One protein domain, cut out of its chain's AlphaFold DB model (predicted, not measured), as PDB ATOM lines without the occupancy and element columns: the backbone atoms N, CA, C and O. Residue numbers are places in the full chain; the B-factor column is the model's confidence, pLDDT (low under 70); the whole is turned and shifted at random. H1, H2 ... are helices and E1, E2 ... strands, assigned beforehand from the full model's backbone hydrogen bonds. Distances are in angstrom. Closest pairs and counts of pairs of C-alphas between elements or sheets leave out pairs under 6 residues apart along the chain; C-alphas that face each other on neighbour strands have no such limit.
ATOM      1  N   ILE A   5     102.097 137.982 174.700       91.00
ATOM      2  CA  ILE A   5     103.175 138.957 174.467       91.00
ATOM      3  C   ILE A   5     103.113 139.615 173.080       91.00
ATOM      4  O   ILE A   5     103.367 140.810 172.956       91.00
ATOM      5  N   TYR A   6     102.725 138.863 172.043       91.19
ATOM      6  CA  TYR A   6     102.555 139.402 170.693       91.19
ATOM      7  C   TYR A   6     101.509 140.526 170.673       91.19
ATOM      8  O   TYR A   6     101.754 141.599 170.127       91.19
ATOM      9  N   GLU A   7     100.356 140.304 171.304       90.75
ATOM     10  CA  GLU A   7      99.255 141.268 171.354       90.75
ATOM     11  C   GLU A   7      99.624 142.490 172.199       90.75
ATOM     12  O   GLU A   7      99.353 143.618 171.786       90.75
ATOM     13  N   HIS A   8     100.318 142.282 173.323       92.62
ATOM     14  CA  HIS A   8     100.843 143.366 174.157       92.62
ATOM     15  C   HIS A   8     101.796 144.279 173.379       92.62
ATOM     16  O   HIS A   8     101.681 145.499 173.461       92.62
ATOM     17  N   LEU A   9     102.700 143.711 172.575       93.56
ATOM     18  CA  LEU A   9     103.632 144.477 171.742       93.56
ATOM     19  C   LEU A   9     102.907 145.304 170.674       93.56
ATOM     20  O   LEU A   9     103.213 146.485 170.501       93.56
ATOM     21  N   VAL A  10     101.917 144.717 169.986       93.50
ATOM     22  CA  VAL A  10     101.096 145.445 169.002       93.50
ATOM     23  C   VAL A  10     100.360 146.607 169.665       93.50
ATOM     24  O   VAL A  10     100.371 147.721 169.138       93.50
ATOM     25  N   GLN A  11      99.732 146.378 170.818       92.44
ATOM     26  CA  GLN A  11      98.981 147.420 171.513       92.44
ATOM     27  C   GLN A  11      99.877 148.518 172.075       92.44
ATOM     28  O   GLN A  11      99.536 149.694 171.939       92.44
ATOM     29  N   ALA A  12     101.025 148.158 172.650       93.50
ATOM     30  CA  ALA A  12     102.014 149.117 173.124       93.50
ATOM     31  C   ALA A  12     102.499 150.013 171.977       93.50
ATOM     32  O   ALA A  12     102.477 151.237 172.106       93.50
ATOM     33  N   LEU A  13     102.827 149.425 170.821       93.88
ATOM     34  CA  LEU A  13     103.243 150.173 169.635       93.88
ATOM     35  C   LEU A  13     102.133 151.103 169.119       93.88
ATOM     36  O   LEU A  13     102.374 152.281 168.860       93.88
ATOM     37  N   GLN A  26     112.225 153.295 170.790       96.06
ATOM     38  CA  GLN A  26     113.631 152.919 170.607       96.06
ATOM     39  C   GLN A  26     113.808 151.402 170.554       96.06
ATOM     40  O   GLN A  26     114.572 150.901 169.733       96.06
ATOM     41  N   LYS A  27     113.141 150.680 171.465       96.56
ATOM     42  CA  LYS A  27     113.229 149.220 171.585       96.56
ATOM     43  C   LYS A  27     112.149 148.647 172.499       96.56
ATOM     44  O   LYS A  27     111.592 149.348 173.344       96.56
ATOM     45  N   PHE A  28     111.939 147.343 172.383       97.00
ATOM     46  CA  PHE A  28     111.302 146.522 173.408       97.00
ATOM     47  C   PHE A  28     112.366 145.784 174.213       97.00
ATOM     48  O   PHE A  28     113.311 145.257 173.635       97.00
ATOM     49  N   VAL A  29     112.204 145.713 175.531       96.69
ATOM     50  CA  VAL A  29     113.068 144.934 176.418       96.69
ATOM     51  C   VAL A  29     112.241 143.796 176.993       96.69
ATOM     52  O   VAL A  29     111.323 144.034 177.774       96.69
ATOM     53  N   LEU A  30     112.551 142.558 176.622       95.38
ATOM     54  CA  LEU A  30     111.805 141.365 177.020       95.38
ATOM     55  C   LEU A  30     112.621 140.484 177.960       95.38
ATOM     56  O   LEU A  30     113.843 140.389 177.846       95.38
ATOM     57  N   SER A  31     111.935 139.765 178.844       95.06
ATOM     58  CA  SER A  31     112.536 138.612 179.517       95.06
ATOM     59  C   SER A  31     112.807 137.470 178.519       95.06
ATOM     60  O   SER A  31     112.153 137.390 177.472       95.06
ATOM     61  N   PRO A  32     113.725 136.532 178.828       94.25
ATOM     62  CA  PRO A  32     113.980 135.372 177.972       94.25
ATOM     63  C   PRO A  32     112.720 134.547 177.659       94.25
ATOM     64  O   PRO A  32     112.550 134.081 176.535       94.25
ATOM     65  N   ASP A  33     111.812 134.407 178.631       92.44
ATOM     66  CA  ASP A  33     110.562 133.648 178.480       92.44
ATOM     67  C   ASP A  33     109.567 134.364 177.547       92.44
ATOM     68  O   ASP A  33     108.968 133.747 176.663       92.44
ATOM     69  N   GLN A  34     109.463 135.694 177.663       93.69
ATOM     70  CA  GLN A  34     108.668 136.530 176.756       93.69
ATOM     71  C   GLN A  34     109.225 136.520 175.332       93.69
ATOM     72  O   GLN A  34     108.457 136.392 174.383       93.69
ATOM     73  N   SER A  35     110.550 136.611 175.169       93.75
ATOM     74  CA  SER A  35     111.190 136.526 173.850       93.75
ATOM     75  C   SER A  35     110.913 135.181 173.186       93.75
ATOM     76  O   SER A  35     110.572 135.139 172.008       93.75
ATOM     77  N   ARG A  36     111.001 134.081 173.942       92.38
ATOM     78  CA  ARG A  36     110.688 132.745 173.428       92.38
ATOM     79  C   ARG A  36     109.220 132.627 173.019       92.38
ATOM     80  O   ARG A  36     108.932 132.146 171.931       92.38
ATOM     81  N   THR A  37     108.310 133.109 173.863       92.12
ATOM     82  CA  THR A  37     106.868 133.114 173.570       92.12
ATOM     83  C   THR A  37     106.559 133.930 172.310       92.12
ATOM     84  O   THR A  37     105.732 133.530 171.493       92.12
ATOM     85  N   LEU A  38     107.252 135.057 172.117       92.31
ATOM     86  CA  LEU A  38     107.130 135.871 170.914       92.31
ATOM     87  C   LEU A  38     107.635 135.136 169.666       92.31
ATOM     88  O   LEU A  38     106.960 135.171 168.639       92.31
ATOM     89  N   ASP A  39     108.802 134.494 169.741       92.31
ATOM     90  CA  ASP A  39     109.359 133.729 168.623       92.31
ATOM     91  C   ASP A  39     108.413 132.590 168.207       92.31
ATOM     92  O   ASP A  39     108.117 132.464 167.021       92.31
ATOM     93  N   ASP A  40     107.876 131.820 169.163       90.88
ATOM     94  CA  ASP A  40     106.883 130.762 168.907       90.88
ATOM     95  C   ASP A  40     105.618 131.319 168.217       90.88
ATOM     96  O   ASP A  40     105.142 130.763 167.225       90.88
ATOM     97  N   ALA A  41     105.099 132.464 168.678       90.06
ATOM     98  CA  ALA A  41     103.936 133.107 168.062       90.06
ATOM     99  C   ALA A  41     104.217 133.594 166.626       90.06
ATOM    100  O   ALA A  41     103.380 133.441 165.732       90.06
ATOM    101  N   ARG A  42     105.397 134.180 166.383       90.56
ATOM    102  CA  ARG A  42     105.798 134.679 165.057       90.56
ATOM    103  C   ARG A  42     106.078 133.546 164.083       90.56
ATOM    104  O   ARG A  42     105.760 133.694 162.908       90.56
ATOM    105  N   ASP A  43     106.635 132.436 164.552       90.12
ATOM    106  CA  ASP A  43     106.842 131.232 163.751       90.12
ATOM    107  C   ASP A  43     105.501 130.672 163.257       90.12
ATOM    108  O   ASP A  43     105.293 130.549 162.047       90.12
ATOM    109  N   ALA A  44     104.539 130.489 164.170       88.06
ATOM    110  CA  ALA A  44     103.195 130.024 163.838       88.06
ATOM    111  C   ALA A  44     102.484 130.945 162.825       88.06
ATOM    112  O   ALA A  44     101.919 130.470 161.836       88.06
ATOM    113  N   LEU A  45     102.550 132.267 163.028       86.38
ATOM    114  CA  LEU A  45     101.988 133.254 162.099       86.38
ATOM    115  C   LEU A  45     102.714 133.262 160.746       86.38
ATOM    116  O   LEU A  45     102.070 133.303 159.699       86.38
ATOM    117  N   GLY A  46     104.045 133.210 160.744       87.31
ATOM    118  CA  GLY A  46     104.857 133.201 159.528       87.31
ATOM    119  C   GLY A  46     104.558 131.990 158.652       87.31
ATOM    120  O   GLY A  46     104.336 132.140 157.447       87.31
ATOM    121  N   LEU A  47     104.476 130.807 159.266       89.25
ATOM    122  CA  LEU A  47     104.096 129.569 158.591       89.25
ATOM    123  C   LEU A  47     102.680 129.659 158.014       89.25
ATOM    124  O   LEU A  47     102.480 129.297 156.858       89.25
ATOM    125  N   ALA A  48     101.722 130.196 158.773       88.19
ATOM    126  CA  ALA A  48     100.339 130.331 158.323       88.19
ATOM    127  C   ALA A  48     100.165 131.324 157.157       88.19
ATOM    128  O   ALA A  48      99.347 131.087 156.272       88.19
ATOM    129  N   ILE A  49     100.919 132.431 157.144       87.56
ATOM    130  CA  ILE A  49     100.750 133.520 156.164       87.56
ATOM    131  C   ILE A  49     101.648 133.331 154.936       87.56
ATOM    132  O   ILE A  49     101.223 133.570 153.808       87.56
ATOM    133  N   THR A  50     102.905 132.939 155.146       89.44
ATOM    134  CA  THR A  50     103.946 132.930 154.101       89.44
ATOM    135  C   THR A  50     104.515 131.541 153.814       89.44
ATOM    136  O   THR A  50     105.316 131.389 152.890       89.44
ATOM    137  N   GLY A  51     104.146 130.529 154.608       90.38
ATOM    138  CA  GLY A  51     104.735 129.189 154.541       90.38
ATOM    139  C   GLY A  51     106.185 129.122 155.029       90.38
ATOM    140  O   GLY A  51     106.857 128.120 154.790       90.38
ATOM    141  N   LYS A  52     106.698 130.182 155.672       86.75
ATOM    142  CA  LYS A  52     108.085 130.274 156.145       86.75
ATOM    143  C   LYS A  52     108.145 130.792 157.585       86.75
ATOM    144  O   LYS A  52     107.392 131.704 157.923       86.75
ATOM    145  N   PRO A  53     109.056 130.259 158.415       82.50
ATOM    146  CA  PRO A  53     109.257 130.764 159.765       82.50
ATOM    147  C   PRO A  53     109.842 132.180 159.735       82.50
ATOM    148  O   PRO A  53     110.634 132.530 158.852       82.50
ATOM    149  N   VAL A  54     109.467 132.998 160.718       84.69
ATOM    150  CA  VAL A  54     110.065 134.324 160.914       84.69
ATOM    151  C   VAL A  54     111.428 134.148 161.596       84.69
ATOM    152  O   VAL A  54     111.512 133.428 162.590       84.69
ATOM    153  N   PRO A  55     112.508 134.792 161.110       84.38
ATOM    154  CA  PRO A  55     113.811 134.714 161.761       84.38
ATOM    155  C   PRO A  55     113.742 135.170 163.224       84.38
ATOM    156  O   PRO A  55     113.239 136.258 163.520       84.38
ATOM    157  N   ARG A  56     114.272 134.348 164.132       84.94
ATOM    158  CA  ARG A  56     114.342 134.665 165.565       84.94
ATOM    159  C   ARG A  56     115.226 135.881 165.812       84.94
ATOM    160  O   ARG A  56     116.221 136.075 165.115       84.94
ATOM    161  N   GLY A  57     114.855 136.695 166.796       79.88
ATOM    162  CA  GLY A  57     115.576 137.935 167.114       79.88
ATOM    163  C   GLY A  57     115.442 139.037 166.055       79.88
ATOM    164  O   GLY A  57     116.144 140.045 166.128       79.88
ATOM    165  N   SER A  58     114.551 138.875 165.072       87.19
ATOM    166  CA  SER A  58     114.223 139.950 164.135       87.19
ATOM    167  C   SER A  58     113.428 141.072 164.824       87.19
ATOM    168  O   SER A  58     112.603 140.790 165.706       87.19
ATOM    169  N   PRO A  59     113.613 142.342 164.406       91.56
ATOM    170  CA  PRO A  59     112.841 143.469 164.926       91.56
ATOM    171  C   PRO A  59     111.336 143.198 164.881       91.56
ATOM    172  O   PRO A  59     110.826 142.589 163.936       91.56
ATOM    173  N   PHE A  60     110.603 143.629 165.903       92.19
ATOM    174  CA  PHE A  60     109.148 143.556 165.928       92.19
ATOM    175  C   PHE A  60     108.562 144.787 165.238       92.19
ATOM    176  O   PHE A  60     108.584 145.866 165.814       92.19
ATOM    177  N   MET A  61     108.042 144.634 164.014       90.38
ATOM    178  CA  MET A  61     107.487 145.758 163.235       90.38
ATOM    179  C   MET A  61     108.466 146.948 163.157       90.38
ATOM    180  O   MET A  61     108.118 148.066 163.519       90.38
ATOM    181  N   ASP A  62     109.714 146.671 162.763       92.12
ATOM    182  CA  ASP A  62     110.843 147.622 162.725       92.12
ATOM    183  C   ASP A  62     111.325 148.160 164.087       92.12
ATOM    184  O   ASP A  62     112.287 148.923 164.139       92.12
ATOM    185  N   VAL A  63     110.751 147.707 165.206       94.50
ATOM    186  CA  VAL A  63     111.237 148.036 166.554       94.50
ATOM    187  C   VAL A  63     112.256 146.989 167.026       94.50
ATOM    188  O   VAL A  63     111.929 145.797 167.080       94.50
ATOM    189  N   PRO A  64     113.485 147.386 167.403       95.38
ATOM    190  CA  PRO A  64     114.476 146.481 167.976       95.38
ATOM    191  C   PRO A  64     113.969 145.764 169.234       95.38
ATOM    192  O   PRO A  64     113.253 146.347 170.048       95.38
ATOM    193  N   ILE A  65     114.383 144.509 169.419       95.62
ATOM    194  CA  ILE A  65     114.095 143.724 170.626       95.62
ATOM    195  C   ILE A  65     115.409 143.462 171.354       95.62
ATOM    196  O   ILE A  65     116.350 142.917 170.781       95.62
ATOM    197  N   GLU A  66     115.456 143.822 172.626       95.81
ATOM    198  CA  GLU A  66     116.524 143.498 173.558       95.81
ATOM    199  C   GLU A  66     116.019 142.450 174.551       95.81
ATOM    200  O   GLU A  66     114.895 142.537 175.044       95.81
ATOM    201  N   VAL A  67     116.846 141.452 174.856       95.31
ATOM    202  CA  VAL A  67     116.512 140.424 175.846       95.31
ATOM    203  C   VAL A  67     117.321 140.677 177.106       95.31
ATOM    204  O   VAL A  67     118.551 140.680 177.067       95.31
ATOM    205  N   SER A  68     116.635 140.863 178.229       95.12
ATOM    206  CA  SER A  68     117.251 141.070 179.535       95.12
ATOM    207  C   SER A  68     116.574 140.189 180.586       95.12
ATOM    208  O   SER A  68     115.354 140.262 180.744       95.12
ATOM    209  N   PRO A  69     117.326 139.380 181.358       91.81
ATOM    210  CA  PRO A  69     116.753 138.546 182.416       91.81
ATOM    211  C   PRO A  69     116.145 139.362 183.565       91.81
ATOM    212  O   PRO A  69     115.356 138.821 184.330       91.81
ATOM    213  N   ALA A  70     116.502 140.644 183.684       91.94
ATOM    214  CA  ALA A  70     115.957 141.552 184.688       91.94
ATOM    215  C   ALA A  70     114.687 142.288 184.221       91.94
ATOM    216  O   ALA A  70     114.078 142.996 185.019       91.94
ATOM    217  N   SER A  71     114.298 142.152 182.949       90.62
ATOM    218  CA  SER A  71     113.142 142.861 182.400       90.62
ATOM    219  C   SER A  71     111.824 142.201 182.803       90.62
ATOM    220  O   SER A  71     111.681 140.978 182.738       90.62
ATOM    221  N   ALA A  72     110.836 143.028 183.146       90.00
ATOM    222  CA  ALA A  72     109.445 142.604 183.309       90.00
ATOM    223  C   ALA A  72     108.655 142.603 181.978       90.00
ATOM    224  O   ALA A  72     107.494 142.190 181.935       90.00
ATOM    225  N   GLY A  73     109.279 143.041 180.884       93.25
ATOM    226  CA  GLY A  73     108.638 143.308 179.602       93.25
ATOM    227  C   GLY A  73     108.263 144.780 179.499       93.25
ATOM    228  O   GLY A  73     107.230 145.205 180.017       93.25
ATOM    229  N   GLU A  74     109.095 145.552 178.813       95.88
ATOM    230  CA  GLU A  74     108.995 147.009 178.744       95.88
ATOM    231  C   GLU A  74     109.132 147.497 177.300       95.88
ATOM    232  O   GLU A  74     109.888 146.948 176.499       95.88
ATOM    233  N   MET A  75     108.410 148.560 176.966       96.31
ATOM    234  CA  MET A  75     108.643 149.366 175.774       96.31
ATOM    235  C   MET A  75     109.398 150.626 176.182       96.31
ATOM    236  O   MET A  75     108.951 151.335 177.080       96.31
ATOM    237  N   ILE A  76     110.501 150.925 175.498       96.56
ATOM    238  CA  ILE A  76     111.244 152.172 175.682       96.56
ATOM    239  C   ILE A  76     110.847 153.133 174.565       96.56
ATOM    240  O   ILE A  76     111.166 152.916 173.393       96.56
ATOM    241  N   ALA A  77     110.122 154.183 174.928       94.50
ATOM    242  CA  ALA A  77     109.701 155.254 174.040       94.50
ATOM    243  C   ALA A  77     110.899 156.049 173.488       94.50
ATOM    244  O   ALA A  77     112.017 155.968 173.997       94.50
ATOM    245  N   HIS A  78     110.672 156.825 172.423       91.94
ATOM    246  CA  HIS A  78     111.722 157.612 171.765       91.94
ATOM    247  C   HIS A  78     112.396 158.644 172.691       91.94
ATOM    248  O   HIS A  78     113.567 158.962 172.493       91.94
ATOM    249  N   ASP A  79     111.678 159.121 173.709       91.62
ATOM    250  CA  ASP A  79     112.127 160.055 174.745       91.62
ATOM    251  C   ASP A  79     112.820 159.364 175.941       91.62
ATOM    252  O   ASP A  79     113.287 160.035 176.858       91.62
ATOM    253  N   GLY A  80     112.912 158.028 175.928       92.62
ATOM    254  CA  GLY A  80     113.480 157.220 177.007       92.62
ATOM    255  C   GLY A  80     112.470 156.772 178.067       92.62
ATOM    256  O   GLY A  80     112.859 156.064 178.996       92.62
ATOM    257  N   THR A  81     111.188 157.131 177.943       93.44
ATOM    258  CA  THR A  81     110.152 156.695 178.887       93.44
ATOM    259  C   THR A  81     109.911 155.188 178.762       93.44
ATOM    260  O   THR A  81     109.647 154.679 177.673       93.44
ATOM    261  N   ALA A  82     109.977 154.465 179.880       94.50
ATOM    262  CA  ALA A  82     109.653 153.041 179.938       94.50
ATOM    263  C   ALA A  82     108.161 152.834 180.240       94.50
ATOM    264  O   ALA A  82     107.592 153.500 181.106       94.50
ATOM    265  N   SER A  83     107.515 151.904 179.538       93.81
ATOM    266  CA  SER A  83     106.125 151.499 179.790       93.81
ATOM    267  C   SER A  83     106.015 149.981 179.847       93.81
ATOM    268  O   SER A  83     106.565 149.287 178.990       93.81
ATOM    269  N   LEU A  84     105.305 149.455 180.846       94.12
ATOM    270  CA  LEU A  84     105.182 148.014 181.047       94.12
ATOM    271  C   LEU A  84     104.247 147.405 180.000       94.12
ATOM    272  O   LEU A  84     103.092 147.799 179.865       94.12
ATOM    273  N   LEU A  85     104.718 146.372 179.298       92.19
ATOM    274  CA  LEU A  85     103.930 145.687 178.268       92.19
ATOM    275  C   LEU A  85     102.663 145.039 178.842       92.19
ATOM    276  O   LEU A  85     101.640 144.976 178.165       92.19
ATOM    277  N   ALA A  86     102.703 144.614 180.105       89.06
ATOM    278  CA  ALA A  86     101.569 144.002 180.792       89.06
ATOM    279  C   ALA A  86     100.364 144.943 180.988       89.06
ATOM    280  O   ALA A  86      99.271 144.457 181.282       89.06
ATOM    281  N   GLU A  87     100.541 146.261 180.841       87.62
ATOM    282  CA  GLU A  87      99.449 147.243 180.919       87.62
ATOM    283  C   GLU A  87      98.645 147.324 179.615       87.62
ATOM    284  O   GLU A  87      97.483 147.729 179.621       87.62
ATOM    285  N   TYR A  88      99.222 146.872 178.500       85.50
ATOM    286  CA  TYR A  88      98.607 146.904 177.171       85.50
ATOM    287  C   TYR A  88      97.833 145.617 176.868       85.50
ATOM    288  O   TYR A  88      97.951 145.033 175.791       85.50
TER     289      TYR A  88
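This is residues 5 to 13 and 26 to 88 of the 96 residues of an uncharacterized protein of Acidovorax sp. Leaf160 (UniProt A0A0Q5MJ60). A small twisted sheet of four short strands has the short helix H1 over one face, while the long helix H2 runs away from it and residues 51 to 64 fold back. The 72 printed residues hold H1 E1 H2 E2 E3 E4, class mixed; the sheet E2 E1 E3 E4 is mixed. It is compact, radius of gyration of the C-alphas 12.0 A, and elongated, 37 by 22 by 19 A.

Within hydrogen-bond range, N 66 of E2, residues 65 to 67, is 2.8 A from O 28 of parallel E1, residues 27 to 30. N 29 is 2.8 A from O 74 of antiparallel E3, residues 74 to 76. E3 and E4, residues 82 to 84, form an antiparallel hairpin, N 75 to O 83 2.8 A. H1, residues 5 to 13, is on the sheet; its closest C-alpha pair with E3 is Ala 12 and Met 75, 7.1 A. H2, residues 32 to 50, only grazes the sheet with residues 32 to 38. With residues 34 to 41 alone it touches H1, about perpendicular at 88 degrees, closest C-alphas Tyr 6 and Leu 38, 5.8 A. E1, H2, E2 form a strand-helix-strand unit, parallel neighbours joined through a helix, crossover right-handed. Every O i to N i+4 pair is within range in H1 and H2.

H1 begins at C-alpha 5 (103.175, 138.957, 174.467); H2 is 26.0 A long; E4 ends at C-alpha 84 (105.182, 148.014, 181.047).

Residues 14 to 25 are not printed, C-alphas 13 and 26 being 10.8 A apart. The link H2 to E2 is long. No printed residue is under 70 in pLDDT.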